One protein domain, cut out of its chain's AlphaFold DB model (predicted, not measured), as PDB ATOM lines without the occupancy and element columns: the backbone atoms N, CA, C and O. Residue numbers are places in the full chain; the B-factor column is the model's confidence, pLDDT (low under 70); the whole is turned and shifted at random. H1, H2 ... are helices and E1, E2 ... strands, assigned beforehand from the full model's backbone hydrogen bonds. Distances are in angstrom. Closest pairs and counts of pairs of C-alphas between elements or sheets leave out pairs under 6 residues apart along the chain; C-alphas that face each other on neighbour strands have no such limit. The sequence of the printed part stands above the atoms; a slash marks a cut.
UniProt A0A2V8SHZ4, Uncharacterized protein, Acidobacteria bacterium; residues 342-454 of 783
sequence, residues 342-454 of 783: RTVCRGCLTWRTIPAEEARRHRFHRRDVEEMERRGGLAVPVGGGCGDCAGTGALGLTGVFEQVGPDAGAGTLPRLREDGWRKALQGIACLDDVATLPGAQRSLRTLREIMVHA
ATOM      1  N   ARG A 342      96.250 107.192  52.937       92.50
ATOM      2  CA  ARG A 342      97.271 106.170  52.698       92.50
ATOM      3  C   ARG A 342      98.241 106.628  51.623       92.50
ATOM      4  O   ARG A 342      97.843 107.312  50.679       92.50
ATOM      5  N   THR A 343      99.500 106.225  51.756       91.88
ATOM      6  CA  THR A 343     100.502 106.451  50.716       91.88
ATOM      7  C   THR A 343     100.579 105.283  49.750       91.88
ATOM      8  O   THR A 343     100.483 104.121  50.154       91.88
ATOM      9  N   VAL A 344     100.781 105.587  48.469       91.12
ATOM     10  CA  VAL A 344     100.913 104.553  47.439       91.12
ATOM     11  C   VAL A 344     102.183 103.743  47.691       91.12
ATOM     12  O   VAL A 344     103.257 104.294  47.941       91.12
ATOM     13  N   CYS A 345     102.073 102.417  47.636       89.38
ATOM     14  CA  CYS A 345     103.231 101.547  47.775       89.38
ATOM     15  C   CYS A 345     104.170 101.712  46.572       89.38
ATOM     16  O   CYS A 345     103.829 101.363  45.441       89.38
ATOM     17  N   ARG A 346     105.386 102.205  46.831       84.38
ATOM     18  CA  ARG A 346     106.416 102.397  45.799       84.38
ATOM     19  C   ARG A 346     106.936 101.081  45.210       84.38
ATOM     20  O   ARG A 346     107.402 101.090  44.077       84.38
ATOM     21  N   GLY A 347     106.831  99.973  45.950       82.06
ATOM     22  CA  GLY A 347     107.254  98.642  45.497       82.06
ATOM     23  C   GLY A 347     106.353  98.031  44.419       82.06
ATOM     24  O   GLY A 347     106.812  97.205  43.639       82.06
ATOM     25  N   CYS A 348     105.091  98.464  44.328       86.12
ATOM     26  CA  CYS A 348     104.117  97.966  43.350       86.12
ATOM     27  C   CYS A 348     103.406  99.102  42.600       86.12
ATOM     28  O   CYS A 348     102.202  99.028  42.356       86.12
ATOM     29  N   LEU A 349     104.119 100.186  42.303       84.31
ATOM     30  CA  LEU A 349     103.546 101.343  41.622       84.31
ATOM     31  C   LEU A 349     103.108 100.977  40.193       84.31
ATOM     32  O   LEU A 349     103.911 100.493  39.398       84.31
ATOM     33  N   THR A 350     101.851 101.247  39.859       84.75
ATOM     34  CA  THR A 350     101.257 101.071  38.526       84.75
ATOM     35  C   THR A 350     100.473 102.326  38.131       84.75
ATOM     36  O   THR A 350     100.429 103.299  38.884       84.75
ATOM     37  N   TRP A 351      99.874 102.344  36.938       81.69
ATOM     38  CA  TRP A 351      99.124 103.491  36.423       81.69
ATOM     39  C   TRP A 351      97.660 103.130  36.183       81.69
ATOM     40  O   TRP A 351      97.360 102.078  35.621       81.69
ATOM     41  N   ARG A 352      96.752 104.025  36.582       88.31
ATOM     42  CA  ARG A 352      95.314 103.956  36.302       88.31
ATOM     43  C   ARG A 352      94.891 105.190  35.518       88.31
ATOM     44  O   ARG A 352      95.209 106.307  35.915       88.31
ATOM     45  N   THR A 353      94.129 105.002  34.447       88.31
ATOM     46  CA  THR A 353      93.534 106.118  33.706       88.31
ATOM     47  C   THR A 353      92.214 106.524  34.347       88.31
ATOM     48  O   THR A 353      91.304 105.709  34.462       88.31
ATOM     49  N   ILE A 354      92.104 107.788  34.753       89.12
ATOM     50  CA  ILE A 354      90.852 108.407  35.189       89.12
ATOM     51  C   ILE A 354      90.129 108.937  33.944       89.12
ATOM     52  O   ILE A 354      90.636 109.868  33.308       89.12
ATOM     53  N   PRO A 355      88.962 108.387  33.569       92.44
ATOM     54  CA  PRO A 355      88.175 108.916  32.463       92.44
ATOM     55  C   PRO A 355      87.507 110.244  32.846       92.44
ATOM     56  O   PRO A 355      87.274 110.538  34.021       92.44
ATOM     57  N   ALA A 356      87.132 111.040  31.845       91.00
ATOM     58  CA  ALA A 356      86.497 112.341  32.057       91.00
ATOM     59  C   ALA A 356      85.199 112.269  32.881       91.00
ATOM     60  O   ALA A 356      84.912 113.162  33.675       91.00
ATOM     61  N   GLU A 357      84.427 111.189  32.746       91.75
ATOM     62  CA  GLU A 357      83.218 110.973  33.542       91.75
ATOM     63  C   GLU A 357      83.530 110.830  35.042       91.75
ATOM     64  O   GLU A 357      82.865 111.433  35.886       91.75
ATOM     65  N   GLU A 358      84.588 110.091  35.384       91.12
ATOM     66  CA  GLU A 358      85.068 109.968  36.763       91.12
ATOM     67  C   GLU A 358      85.612 111.308  37.277       91.12
ATOM     68  O   GLU A 358      85.281 111.725  38.388       91.12
ATOM     69  N   ALA A 359      86.342 112.052  36.444       89.44
ATOM     70  CA  ALA A 359      86.811 113.395  36.782       89.44
ATOM     71  C   ALA A 359      85.652 114.374  37.063       89.44
ATOM     72  O   ALA A 359      85.703 115.136  38.034       89.44
ATOM     73  N   ARG A 360      84.551 114.308  36.295       90.88
ATOM     74  CA  ARG A 360      83.318 115.077  36.564       90.88
ATOM     75  C   ARG A 360      82.701 114.714  37.911       90.88
ATOM     76  O   ARG A 360      82.318 115.617  38.661       90.88
ATOM     77  N   ARG A 361      82.630 113.418  38.248       89.62
ATOM     78  CA  ARG A 361      82.150 112.954  39.566       89.62
ATOM     79  C   ARG A 361      83.009 113.505  40.701       89.62
ATOM     80  O   ARG A 361      82.480 113.895  41.737       89.62
ATOM     81  N   HIS A 362      84.317 113.612  40.485       88.19
ATOM     82  CA  HIS A 362      85.247 114.182  41.454       88.19
ATOM     83  C   HIS A 362      85.321 115.716  41.453       88.19
ATOM     84  O   HIS A 362      86.042 116.270  42.288       88.19
ATOM     85  N   ARG A 363      84.529 116.393  40.609       90.31
ATOM     86  CA  ARG A 363      84.456 117.859  40.474       90.31
ATOM     87  C   ARG A 363      85.755 118.510  39.995       90.31
ATOM     88  O   ARG A 363      86.105 119.598  40.450       90.31
ATOM     89  N   PHE A 364      86.465 117.854  39.079       90.50
ATOM     90  CA  PHE A 364      87.573 118.484  38.359       90.50
ATOM     91  C   PHE A 364      87.086 119.726  37.612       90.50
ATOM     92  O   PHE A 364      85.926 119.798  37.190       90.50
ATOM     93  N   HIS A 365      87.978 120.701  37.446       91.81
ATOM     94  CA  HIS A 365      87.654 121.922  36.730       91.81
ATOM     95  C   HIS A 365      87.225 121.602  35.290       91.81
ATOM     96  O   HIS A 365      87.796 120.728  34.636       91.81
ATOM     97  N   ARG A 366      86.240 122.343  34.764       92.75
ATOM     98  CA  ARG A 366      85.642 122.074  33.443       92.75
ATOM     99  C   ARG A 366      86.692 121.954  32.331       92.75
ATOM    100  O   ARG A 366      86.628 121.029  31.534       92.75
ATOM    101  N   ARG A 367      87.689 122.847  32.336       90.44
ATOM    102  CA  ARG A 367      88.808 122.840  31.372       90.44
ATOM    103  C   ARG A 367      89.649 121.561  31.425       90.44
ATOM    104  O   ARG A 367      90.017 121.049  30.376       90.44
ATOM    105  N   ASP A 368      89.923 121.037  32.619       90.12
ATOM    106  CA  ASP A 368      90.713 119.807  32.764       90.12
ATOM    107  C   ASP A 368      89.908 118.604  32.271       90.12
ATOM    108  O   ASP A 368      90.438 117.737  31.588       90.12
ATOM    109  N   VAL A 369      88.600 118.579  32.551       91.00
ATOM    110  CA  VAL A 369      87.695 117.542  32.039       91.00
ATOM    111  C   VAL A 369      87.661 117.554  30.507       91.00
ATOM    112  O   VAL A 369      87.822 116.500  29.900       91.00
ATOM    113  N   GLU A 370      87.505 118.726  29.883       89.88
ATOM    114  CA  GLU A 370      87.534 118.891  28.418       89.88
ATOM    115  C   GLU A 370      88.880 118.427  27.816       89.88
ATOM    116  O   GLU A 370      88.935 117.834  26.738       89.88
ATOM    117  N   GLU A 371      89.999 118.666  28.506       87.38
ATOM    118  CA  GLU A 371      91.320 118.178  28.095       87.38
ATOM    119  C   GLU A 371      91.462 116.657  28.246       87.38
ATOM    120  O   GLU A 371      91.993 115.999  27.348       87.38
ATOM    121  N   MET A 372      90.938 116.088  29.331       89.44
ATOM    122  CA  MET A 372      90.908 114.644  29.563       89.44
ATOM    123  C   MET A 372      90.047 113.922  28.522       89.44
ATOM    124  O   MET A 372      90.451 112.861  28.055       89.44
ATOM    125  N   GLU A 373      88.912 114.490  28.102       89.81
ATOM    126  CA  GLU A 373      88.098 113.932  27.008       89.81
ATOM    127  C   GLU A 373      88.888 113.847  25.703       89.81
ATOM    128  O   GLU A 373      88.863 112.814  25.038       89.81
ATOM    129  N   ARG A 374      89.656 114.892  25.368       87.44
ATOM    130  CA  ARG A 374      90.497 114.902  24.160       87.44
ATOM    131  C   ARG A 374      91.666 113.918  24.225       87.44
ATOM    132  O   ARG A 374      92.072 113.405  23.188       87.44
ATOM    133  N   ARG A 375      92.232 113.677  25.413       83.88
ATOM    134  CA  ARG A 375      93.416 112.817  25.616       83.88
ATOM    135  C   ARG A 375      93.097 111.363  25.970       83.88
ATOM    136  O   ARG A 375      94.019 110.564  26.090       83.88
ATOM    137  N   GLY A 376      91.824 111.013  26.149       82.81
ATOM    138  CA  GLY A 376      91.415 109.670  26.575       82.81
ATOM    139  C   GLY A 376      91.560 109.410  28.083       82.81
ATOM    140  O   GLY A 376      91.559 108.256  28.505       82.81
ATOM    141  N   GLY A 377      91.659 110.462  28.900       86.12
ATOM    142  CA  GLY A 377      91.731 110.409  30.363       86.12
ATOM    143  C   GLY A 377      93.031 110.966  30.952       86.12
ATOM    144  O   GLY A 377      93.880 111.508  30.248       86.12
ATOM    145  N   LEU A 378      93.169 110.850  32.275       83.94
ATOM    146  CA  LEU A 378      94.344 111.275  33.042       83.94
ATOM    147  C   LEU A 378      94.999 110.057  33.688       83.94
ATOM    148  O   LEU A 378      94.377 109.395  34.515       83.94
ATOM    149  N   ALA A 379      96.248 109.768  33.329       79.38
ATOM    150  CA  ALA A 379      97.018 108.715  33.979       79.38
ATOM    151  C   ALA A 379      97.427 109.155  35.391       79.38
ATOM    152  O   ALA A 379      98.061 110.195  35.570       79.38
ATOM    153  N   VAL A 380      97.072 108.353  36.393       82.50
ATOM    154  CA  VAL A 380      97.379 108.599  37.804       82.50
ATOM    155  C   VAL A 380      98.080 107.375  38.393       82.50
ATOM    156  O   VAL A 380      97.634 106.245  38.165       82.50
ATOM    157  N   PRO A 381      99.178 107.563  39.141       81.00
ATOM    158  CA  PRO A 381      99.875 106.466  39.798       81.00
ATOM    159  C   PRO A 381      99.034 105.850  40.928       81.00
ATOM    160  O   PRO A 381      98.462 106.550  41.763       81.00
ATOM    161  N   VAL A 382      98.989 104.522  40.977       88.31
ATOM    162  CA  VAL A 382      98.270 103.724  41.981       88.31
ATOM    163  C   VAL A 382      99.129 102.542  42.439       88.31
ATOM    164  O   VAL A 382     100.173 102.258  41.862       88.31
ATOM    165  N   GLY A 383      98.726 101.859  43.510       89.12
ATOM    166  CA  GLY A 383      99.412 100.655  43.978       89.12
ATOM    167  C   GLY A 383      98.716  99.402  43.459       89.12
ATOM    168  O   GLY A 383      97.529  99.229  43.714       89.12
ATOM    169  N   GLY A 384      99.447  98.524  42.772       87.69
ATOM    170  CA  GLY A 384      98.925  97.251  42.257       87.69
ATOM    171  C   GLY A 384      98.822  96.122  43.292       87.69
ATOM    172  O   GLY A 384      98.135  95.140  43.044       87.69
ATOM    173  N   GLY A 385      99.479  96.264  44.448       90.31
ATOM    174  CA  GLY A 385      99.579  95.232  45.483       90.31
ATOM    175  C   GLY A 385     100.835  94.361  45.338       90.31
ATOM    176  O   GLY A 385     101.156  93.874  44.260       90.31
ATOM    177  N   CYS A 386     101.570  94.172  46.434       88.00
ATOM    178  CA  CYS A 386     102.709  93.255  46.554       88.00
ATOM    179  C   CYS A 386     102.841  92.752  48.001       88.00
ATOM    180  O   CYS A 386     102.074  93.175  48.871       88.00
ATOM    181  N   GLY A 387     103.820  91.882  48.272       84.62
ATOM    182  CA  GLY A 387     104.077  91.345  49.615       84.62
ATOM    183  C   GLY A 387     104.339  92.425  50.673       84.62
ATOM    184  O   GLY A 387     103.771  92.359  51.758       84.62
ATOM    185  N   ASP A 388     105.091  93.480  50.338       84.69
ATOM    186  CA  ASP A 388     105.463  94.539  51.293       84.69
ATOM    187  C   ASP A 388     104.260  95.334  51.822       84.69
ATOM    188  O   ASP A 388     104.241  95.776  52.971       84.69
ATOM    189  N   CYS A 389     103.237  95.526  50.986       87.75
ATOM    190  CA  CYS A 389     101.995  96.194  51.373       87.75
ATOM    191  C   CYS A 389     100.865  95.209  51.708       87.75
ATOM    192  O   CYS A 389      99.707  95.631  51.759       87.75
ATOM    193  N   ALA A 390     101.166  93.914  51.859       87.75
ATOM    194  CA  ALA A 390     100.181  92.849  52.059       87.75
ATOM    195  C   ALA A 390      99.034  92.890  51.023       87.75
ATOM    196  O   ALA A 390      97.856  92.867  51.367       87.75
ATOM    197  N   GLY A 391      99.370  93.080  49.742       88.00
ATOM    198  CA  GLY A 391      98.404  93.111  48.635       88.00
ATOM    199  C   GLY A 391      97.507  94.355  48.555       88.00
ATOM    200  O   GLY A 391      96.739  94.486  47.611       88.00
ATOM    201  N   THR A 392      97.610  95.304  49.489       90.25
ATOM    202  CA  THR A 392      96.692  96.461  49.563       90.25
ATOM    203  C   THR A 392      96.997  97.599  48.582       90.25
ATOM    204  O   THR A 392      96.172  98.492  48.399       90.25
ATOM    205  N   GLY A 393      98.208  97.635  48.018       91.56
ATOM    206  CA  GLY A 393      98.714  98.764  47.230       91.56
ATOM    207  C   GLY A 393      99.088 100.004  48.061       91.56
ATOM    208  O   GLY A 393      99.535 101.002  47.492       91.56
ATOM    209  N   ALA A 394      98.955  99.949  49.391       91.88
ATOM    210  CA  ALA A 394      99.172 101.069  50.303       91.88
ATOM    211  C   ALA A 394     100.256 100.765  51.351       91.88
ATOM    212  O   ALA A 394     100.142  99.810  52.125       91.88
ATOM    213  N   LEU A 395     101.292 101.605  51.407       89.75
ATOM    214  CA  LEU A 395     102.410 101.467  52.345       89.75
ATOM    215  C   LEU A 395     102.762 102.822  52.969       89.75
ATOM    216  O   LEU A 395     103.589 103.561  52.439       89.75
ATOM    217  N   GLY A 396     102.127 103.134  54.096       88.75
ATOM    218  CA  GLY A 396     102.320 104.338  54.898       88.75
ATOM    219  C   GLY A 396     101.084 105.238  54.957       88.75
ATOM    220  O   GLY A 396      99.993 104.897  54.493       88.75
ATOM    221  N   LEU A 397     101.272 106.399  55.578       89.31
ATOM    222  CA  LEU A 397     100.270 107.446  55.733       89.31
ATOM    223  C   LEU A 397     100.927 108.801  55.467       89.31
ATOM    224  O   LEU A 397     102.080 109.014  55.834       89.31
ATOM    225  N   THR A 398     100.172 109.724  54.886       90.88
ATOM    226  CA  THR A 398     100.555 111.130  54.749       90.88
ATOM    227  C   THR A 398      99.367 112.013  55.114       90.88
ATOM    228  O   THR A 398      98.210 111.634  54.901       90.88
ATOM    229  N   GLY A 399      99.631 113.169  55.720       92.12
ATOM    230  CA  GLY A 399      98.603 114.169  55.975       92.12
ATOM    231  C   GLY A 399      98.237 114.899  54.694       92.12
ATOM    232  O   GLY A 399      99.080 115.056  53.819       92.12
ATOM    233  N   VAL A 400      96.998 115.354  54.579       92.50
ATOM    234  CA  VAL A 400      96.558 116.397  53.641       92.50
ATOM    235  C   VAL A 400      96.111 117.597  54.455       92.50
ATOM    236  O   VAL A 400      95.523 117.405  55.522       92.50
ATOM    237  N   PHE A 401      96.418 118.802  53.981       90.81
ATOM    238  CA  PHE A 401      96.298 120.016  54.785       90.81
ATOM    239  C   PHE A 401      95.629 121.156  54.024       90.81
ATOM    240  O   PHE A 401      95.813 121.307  52.819       90.81
ATOM    241  N   GLU A 402      94.884 121.972  54.759       88.56
ATOM    242  CA  GLU A 402      94.345 123.257  54.318       88.56
ATOM    243  C   GLU A 402      94.513 124.253  55.457       88.56
ATOM    244  O   GLU A 402      94.159 123.943  56.594       88.56
ATOM    245  N   GLN A 403      95.047 125.435  55.165       87.19
ATOM    246  CA  GLN A 403      95.241 126.480  56.162       87.19
ATOM    247  C   GLN A 403      94.424 127.717  55.800       87.19
ATOM    248  O   GLN A 403      94.393 128.140  54.648       87.19
ATOM    249  N   VAL A 404      93.782 128.304  56.803       86.19
ATOM    250  CA  VAL A 404      93.110 129.601  56.730       86.19
ATOM    251  C   VAL A 404      93.634 130.446  57.884       86.19
ATOM    252  O   VAL A 404      93.783 129.949  58.998       86.19
ATOM    253  N   GLY A 405      93.944 131.711  57.631       80.31
ATOM    254  CA  GLY A 405      94.444 132.635  58.645       80.31
ATOM    255  C   GLY A 405      94.077 134.080  58.310       80.31
ATOM    256  O   GLY A 405      93.627 134.336  57.195       80.31
ATOM    257  N   PRO A 406      94.286 135.017  59.247       69.00
ATOM    258  CA  PRO A 406      93.826 136.401  59.125       69.00
ATOM    259  C   PRO A 406      94.498 137.153  57.966       69.00
ATOM    260  O   PRO A 406      93.870 137.994  57.335       69.00
ATOM    261  N   ASP A 407      95.745 136.796  57.646       62.31
ATOM    262  CA  ASP A 407      96.537 137.424  56.578       62.31
ATOM    263  C   ASP A 407      96.485 136.632  55.256       62.31
ATOM    264  O   ASP A 407      97.006 137.064  54.228       62.31
ATOM    265  N   ALA A 408      95.853 135.453  55.265       54.44
ATOM    266  CA  ALA A 408      95.728 134.615  54.084       54.44
ATOM    267  C   ALA A 408      94.558 135.124  53.231       54.44
ATOM    268  O   ALA A 408      93.393 134.869  53.537       54.44
ATOM    269  N   GLY A 409      94.856 135.836  52.142       51.44
ATOM    270  CA  GLY A 409      93.837 136.212  51.161       51.44
ATOM    271  C   GLY A 409      93.038 134.984  50.703       51.44
ATOM    272  O   GLY A 409      93.614 133.962  50.324       51.44
ATOM    273  N   ALA A 410      91.705 135.064  50.746       46.25
ATOM    274  CA  ALA A 410      90.837 133.961  50.347       46.25
ATOM    275  C   ALA A 410      91.185 133.485  48.921       46.25
ATOM    276  O   ALA A 410      91.044 134.232  47.955       46.25
ATOM    277  N   GLY A 411      91.638 132.231  48.786       53.38
ATOM    278  CA  GLY A 411      91.933 131.599  47.493       53.38
ATOM    279  C   GLY A 411      93.411 131.483  47.102       53.38
ATOM    280  O   GLY A 411      93.691 130.918  46.043       53.38
ATOM    281  N   THR A 412      94.366 131.935  47.921       61.16
ATOM    282  CA  THR A 412      95.802 131.779  47.612       61.16
ATOM    283  C   THR A 412      96.327 130.364  47.855       61.16
ATOM    284  O   THR A 412      97.156 129.907  47.080       61.16
ATOM    285  N   LEU A 413      95.809 129.622  48.838       71.12
ATOM    286  CA  LEU A 413      96.306 128.285  49.212       71.12
ATOM    287  C   LEU A 413      95.470 127.124  48.666       71.12
ATOM    288  O   LEU A 413      94.283 127.314  48.386       71.12
ATOM    289  N   PRO A 414      96.058 125.921  48.499       76.00
ATOM    290  CA  PRO A 414      95.317 124.713  48.148       76.00
ATOM    291  C   PRO A 414      94.315 124.332  49.240       76.00
ATOM    292  O   PRO A 414      94.651 124.274  50.422       76.00
ATOM    293  N   ARG A 415      93.084 124.027  48.823       86.50
ATOM    294  CA  ARG A 415      92.074 123.408  49.693       86.50
ATOM    295  C   ARG A 415      92.461 121.970  50.033       86.50
ATOM    296  O   ARG A 415      93.235 121.345  49.305       86.50
ATOM    297  N   LEU A 416      91.825 121.375  51.042       88.19
ATOM    298  CA  LEU A 416      92.162 120.031  51.530       88.19
ATOM    299  C   LEU A 416      92.105 118.965  50.419       88.19
ATOM    300  O   LEU A 416      93.001 118.129  50.293       88.19
ATOM    301  N   ARG A 417      91.064 119.012  49.571       89.38
ATOM    302  CA  ARG A 417      90.939 118.114  48.407       89.38
ATOM    303  C   ARG A 417      91.973 118.405  47.331       89.38
ATOM    304  O   ARG A 417      92.442 117.469  46.698       89.38
ATOM    305  N   GLU A 418      92.306 119.671  47.104       89.12
ATOM    306  CA  GLU A 418      93.298 120.065  46.103       89.12
ATOM    307  C   GLU A 418      94.687 119.558  46.503       89.12
ATOM    308  O   GLU A 418      95.376 118.961  45.679       89.12
ATOM    309  N   ASP A 419      95.059 119.680  47.782       89.75
ATOM    310  CA  ASP A 419      96.293 119.102  48.321       89.75
ATOM    311  C   ASP A 419      96.306 117.562  48.229       89.75
ATOM    312  O   ASP A 419      97.321 116.957  47.871       89.75
ATOM    313  N   GLY A 420      95.160 116.917  48.471       91.50
ATOM    314  CA  GLY A 420      94.986 115.481  48.247       91.50
ATOM    315  C   GLY A 420      95.187 115.071  46.785       91.50
ATOM    316  O   GLY A 420      95.965 114.160  46.504       91.50
ATOM    317  N   TRP A 421      94.535 115.757  45.842       90.44
ATOM    318  CA  TRP A 421      94.664 115.478  44.408       90.44
ATOM    319  C   TRP A 421      96.076 115.736  43.899       90.44
ATOM    320  O   TRP A 421      96.616 114.897  43.185       90.44
ATOM    321  N   ARG A 422      96.726 116.817  44.341       87.81
ATOM    322  CA  ARG A 422      98.147 117.080  44.076       87.81
ATOM    323  C   ARG A 422      99.016 115.877  44.455       87.81
ATOM    324  O   ARG A 422      99.809 115.403  43.646       87.81
ATOM    325  N   LYS A 423      98.830 115.336  45.663       90.12
ATOM    326  CA  LYS A 423      99.568 114.157  46.147       90.12
ATOM    327  C   LYS A 423      99.212 112.876  45.402       90.12
ATOM    328  O   LYS A 423     100.098 112.047  45.203       90.12
ATOM    329  N   ALA A 424      97.957 112.694  44.999       90.38
ATOM    330  CA  ALA A 424      97.554 111.545  44.189       90.38
ATOM    331  C   ALA A 424      98.231 111.577  42.812       90.38
ATOM    332  O   ALA A 424      98.822 110.584  42.398       90.38
ATOM    333  N   LEU A 425      98.240 112.735  42.148       84.50
ATOM    334  CA  LEU A 425      98.909 112.923  40.855       84.50
ATOM    335  C   LEU A 425     100.426 112.714  40.942       84.50
ATOM    336  O   LEU A 425     101.035 112.213  40.004       84.50
ATOM    337  N   GLN A 426     101.031 113.025  42.091       80.19
ATOM    338  CA  GLN A 426     102.449 112.778  42.376       80.19
ATOM    339  C   GLN A 426     102.763 111.328  42.798       80.19
ATOM    340  O   GLN A 426     103.925 111.001  43.041       80.19
ATOM    341  N   GLY A 427     101.762 110.449  42.933       82.25
ATOM    342  CA  GLY A 427     101.959 109.069  43.407       82.25
ATOM    343  C   GLY A 427     102.345 108.968  44.872       82.25
ATOM    344  O   GLY A 427     102.938 107.979  45.296       82.25
ATOM    345  N   ILE A 428     102.017 109.998  45.647       87.25
ATOM    346  CA  ILE A 428     102.226 110.029  47.088       87.25
ATOM    347  C   ILE A 428     101.002 109.442  47.784       87.25
ATOM    348  O   ILE A 428     101.176 108.571  48.626       87.25
ATOM    349  N   ALA A 429      99.786 109.875  47.433       92.38
ATOM    350  CA  ALA A 429      98.545 109.492  48.119       92.38
ATOM    351  C   ALA A 429      97.675 108.524  47.304       92.38
ATOM    352  O   ALA A 429      97.578 108.629  46.085       92.38
ATOM    353  N   CYS A 430      96.994 107.604  47.990       92.88
ATOM    354  CA  CYS A 430      96.029 106.704  47.372       92.88
ATOM    355  C   CYS A 430      94.792 107.471  46.885       92.88
ATOM    356  O   CYS A 430      94.122 108.165  47.652       92.88
ATOM    357  N   LEU A 431      94.457 107.271  45.612       90.56
ATOM    358  CA  LEU A 431      93.355 107.926  44.912       90.56
ATOM    359  C   LEU A 431      91.994 107.745  45.605       90.56
ATOM    360  O   LEU A 431      91.262 108.715  45.794       90.56
ATOM    361  N   ASP A 432      91.690 106.527  46.059       88.88
ATOM    362  CA  ASP A 432      90.415 106.224  46.718       88.88
ATOM    363  C   ASP A 432      90.243 107.001  48.034       88.88
ATOM    364  O   ASP A 432      89.139 107.415  48.376       88.88
ATOM    365  N   ASP A 433      91.334 107.255  48.763       90.12
ATOM    366  CA  ASP A 433      91.263 108.033  50.000       90.12
ATOM    367  C   ASP A 433      91.020 109.515  49.704       90.12
ATOM    368  O   ASP A 433      90.184 110.140  50.358       90.12
ATOM    369  N   VAL A 434      91.693 110.054  48.684       90.81
ATOM    370  CA  VAL A 434      91.532 111.443  48.227       90.81
ATOM    371  C   VAL A 434      90.114 111.704  47.716       90.81
ATOM    372  O   VAL A 434      89.527 112.748  48.009       90.81
ATOM    373  N   ALA A 435      89.522 110.737  47.014       87.56
ATOM    374  CA  ALA A 435      88.148 110.821  46.530       87.56
ATOM    375  C   ALA A 435      87.117 110.963  47.667       87.56
ATOM    376  O   ALA A 435      86.077 111.588  47.463       87.56
ATOM    377  N   THR A 436      87.420 110.423  48.854       85.56
ATOM    378  CA  THR A 436      86.549 110.454  50.047       85.56
ATOM    379  C   THR A 436      86.760 111.661  50.963       85.56
ATOM    380  O   THR A 436      86.082 111.774  51.984       85.56
ATOM    381  N   LEU A 437      87.698 112.557  50.640       87.38
ATOM    382  CA  LEU A 437      87.950 113.747  51.452       87.38
ATOM    383  C   LEU A 437      86.724 114.690  51.481       87.38
ATOM    384  O   LEU A 437      86.001 114.791  50.482       87.38
ATOM    385  N   PRO A 438      86.495 115.401  52.605       79.44
ATOM    386  CA  PRO A 438      85.391 116.354  52.742       79.44
ATOM    387  C   PRO A 438      85.513 117.517  51.744       79.44
ATOM    388  O   PRO A 438      86.556 117.714  51.128       79.44
ATOM    389  N   GLY A 439      84.423 118.259  51.531       74.19
ATOM    390  CA  GLY A 439      84.380 119.338  50.533       74.19
ATOM    391  C   GLY A 439      84.129 118.863  49.093       74.19
ATOM    392  O   GLY A 439      84.322 119.622  48.143       74.19
ATOM    393  N   ALA A 440      83.665 117.619  48.900       64.25
ATOM    394  CA  ALA A 440      83.426 117.018  47.579       64.25
ATOM    395  C   ALA A 440      82.389 117.753  46.703       64.25
ATOM    396  O   ALA A 440      82.310 117.508  45.503       64.25
ATOM    397  N   GLN A 441      81.605 118.660  47.289       68.19
ATOM    398  CA  GLN A 441      80.601 119.455  46.578       68.19
ATOM    399  C   GLN A 441      81.185 120.687  45.867       68.19
ATOM    400  O   GLN A 441      80.531 121.237  44.984       68.19
ATOM    401  N   ARG A 442      82.402 121.125  46.220       78.88
ATOM    402  CA  ARG A 442      83.065 122.275  45.587       78.88
ATOM    403  C   ARG A 442      83.870 121.823  44.367       78.88
ATOM    404  O   ARG A 442      84.486 120.755  44.383       78.88
ATOM    405  N   SER A 443      83.869 122.648  43.322       84.81
ATOM    406  CA  SER A 443      84.725 122.433  42.151       84.81
ATOM    407  C   SER A 443      86.183 122.714  42.502       84.81
ATOM    408  O   SER A 443      86.466 123.670  43.223       84.81
ATOM    409  N   LEU A 444      87.087 121.872  42.004       88.00
ATOM    410  CA  LEU A 444      88.528 122.077  42.128       88.00
ATOM    411  C   LEU A 444      88.973 123.224  41.213       88.00
ATOM    412  O   LEU A 444      88.363 123.463  40.163       88.00
ATOM    413  N   ARG A 445      90.066 123.896  41.582       87.94
ATOM    414  CA  ARG A 445      90.846 124.695  40.628       87.94
ATOM    415  C   ARG A 445      91.408 123.837  39.502       87.94
ATOM    416  O   ARG A 445      91.324 122.608  39.535       87.94
ATOM    417  N   THR A 446      91.964 124.492  38.488       87.81
ATOM    418  CA  THR A 446      92.616 123.759  37.403       87.81
ATOM    419  C   THR A 446      93.785 122.937  37.940       87.81
ATOM    420  O   THR A 446      94.479 123.359  38.868       87.81
ATOM    421  N   LEU A 447      94.060 121.783  37.335       84.44
ATOM    422  CA  LEU A 447      95.199 120.945  37.720       84.44
ATOM    423  C   LEU A 447      96.520 121.714  37.678       84.44
ATOM    424  O   LEU A 447      97.371 121.533  38.545       84.44
ATOM    425  N   ARG A 448      96.666 122.626  36.712       81.00
ATOM    426  CA  ARG A 448      97.822 123.519  36.627       81.00
ATOM    427  C   ARG A 448      97.974 124.372  37.886       81.00
ATOM    428  O   ARG A 448      99.059 124.408  38.452       81.00
ATOM    429  N   GLU A 449      96.909 125.028  38.341       80.38
ATOM    430  CA  GLU A 449      96.930 125.844  39.565       80.38
ATOM    431  C   GLU A 449      97.216 124.996  40.807       80.38
ATOM    432  O   GLU A 449      98.019 125.394  41.648       80.38
ATOM    433  N   ILE A 450      96.620 123.803  40.901       80.62
ATOM    434  CA  ILE A 450      96.865 122.866  42.009       80.62
ATOM    435  C   ILE A 450      98.348 122.461  42.071       80.62
ATOM    436  O   ILE A 450      98.917 122.348  43.159       80.62
ATOM    437  N   MET A 451      98.987 122.259  40.915       73.00
ATOM    438  CA  MET A 451     100.389 121.844  40.827       73.00
ATOM    439  C   MET A 451     101.386 122.987  41.062       73.00
ATOM    440  O   MET A 451     102.470 122.729  41.582       73.00
ATOM    441  N   VAL A 452     101.036 124.241  40.747       67.25
ATOM    442  CA  VAL A 452     101.903 125.417  40.993       67.25
ATOM    443  C   VAL A 452     102.212 125.594  42.486       67.25
ATOM    444  O   VAL A 452     103.344 125.907  42.852       67.25
ATOM    445  N   HIS A 453     101.264 125.268  43.369       55.59
ATOM    446  CA  HIS A 453     101.448 125.300  44.831       55.59
ATOM    447  C   HIS A 453     102.428 124.243  45.383       55.59
ATOM    448  O   HIS A 453     102.623 124.142  46.595       55.59
ATOM    449  N   ALA A 454     103.061 123.445  44.515       46.38
ATOM    450  CA  ALA A 454     104.096 122.475  44.871       46.38
ATOM    451  C   ALA A 454     105.533 123.038  44.836       46.38
ATOM    452  O   ALA A 454     106.465 122.280  45.096       46.38
TER     453      ALA A 454
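AT A GLANCE: This is residues 342 to 454 of the 783 residues of an uncharacterized protein of Acidobacteria bacterium (UniProt A0A2V8SHZ4). What does this model look like? It is a rough triangle, with the long strand E4 along one side, the two-stranded ribbon of E2 and E3 along a second, and the helical hairpin of H1 and H2 at the corner far from E4. H3 lies in the middle, with H4 and H5 packed on it from opposite sides, and residues 405 to 410 stick out beyond the end of E4. What is it made of? The printed part has 113 residues with five named helices and four named strands, in the order E1, E2, H1, H2, E3, E4, H3, H4, H5; its class is mixed, helices and strands, and both two-stranded sheets, E1 - E4 and E2 - E3, are antiparallel. It is compact, with a radius of gyration of the C-alphas of 14.6 A and spans of 46 by 36 by 23 A.

IN THESE COORDINATES: Where are the strands? E4, residues 394 to 404, is 29.9 A long and begins at C-alpha 394 (99.172, 101.069, 50.303); E1 is residues 342 to 344. E2, residues 349 to 354, is 15.9 A long, and E3, residues 378 to 383, is 16.1 A long. Where are the helices? H1 is residues 356 to 361 and H2 residues 366 to 375, 14.4 A long. H3, residues 416 to 425, is 14.5 A long, H4 is residues 431 to 435, and H5, residues 447 to 452, ends at C-alpha 452 (101.903, 125.417, 40.993).

HOW THE PARTS SIT: How do the strands pair? E1 and E4 are antiparallel at 119 degrees, with N 395 and O 343 2.9 A apart, within hydrogen-bond range. E2 and E3 are antiparallel at 144 degrees, with N 350 and O 382 2.8 A apart, within that range. What is near H3? Its closest C-alphas to E4 are Leu 416 and Glu 402, 4.8 A apart, and to E3 Leu 425 and Val 380, 5.5 A apart. H3 touches H4, closest at the C-alphas of Gly 420 and Val 434, 5.3 A, and touches H5 about perpendicular at 86 degrees, closest at Glu 418 and Ile 450, 6.1 A. And the other helices? H1 and H2, a hairpin, touch at a shallow tilt of 31 degrees, opposite ways, the C-alphas of Ala 356 and Val 369 being closest at 5.3 A. In H1, H2, H3, H4 and H5 every O i to N i+4 pair is within hydrogen-bond range.

THE WHOLE: How far does it reach? The C-alphas farthest apart are those of Gly 387 and Asp 407, 47.2 A. Is it whole? The printed part has no cut; the links E4 to H3 and H4 to H5 are long. Where is confidence low? The pLDDT is under 70 at residues 406 to 412, 440 to 441 and 452 to 454.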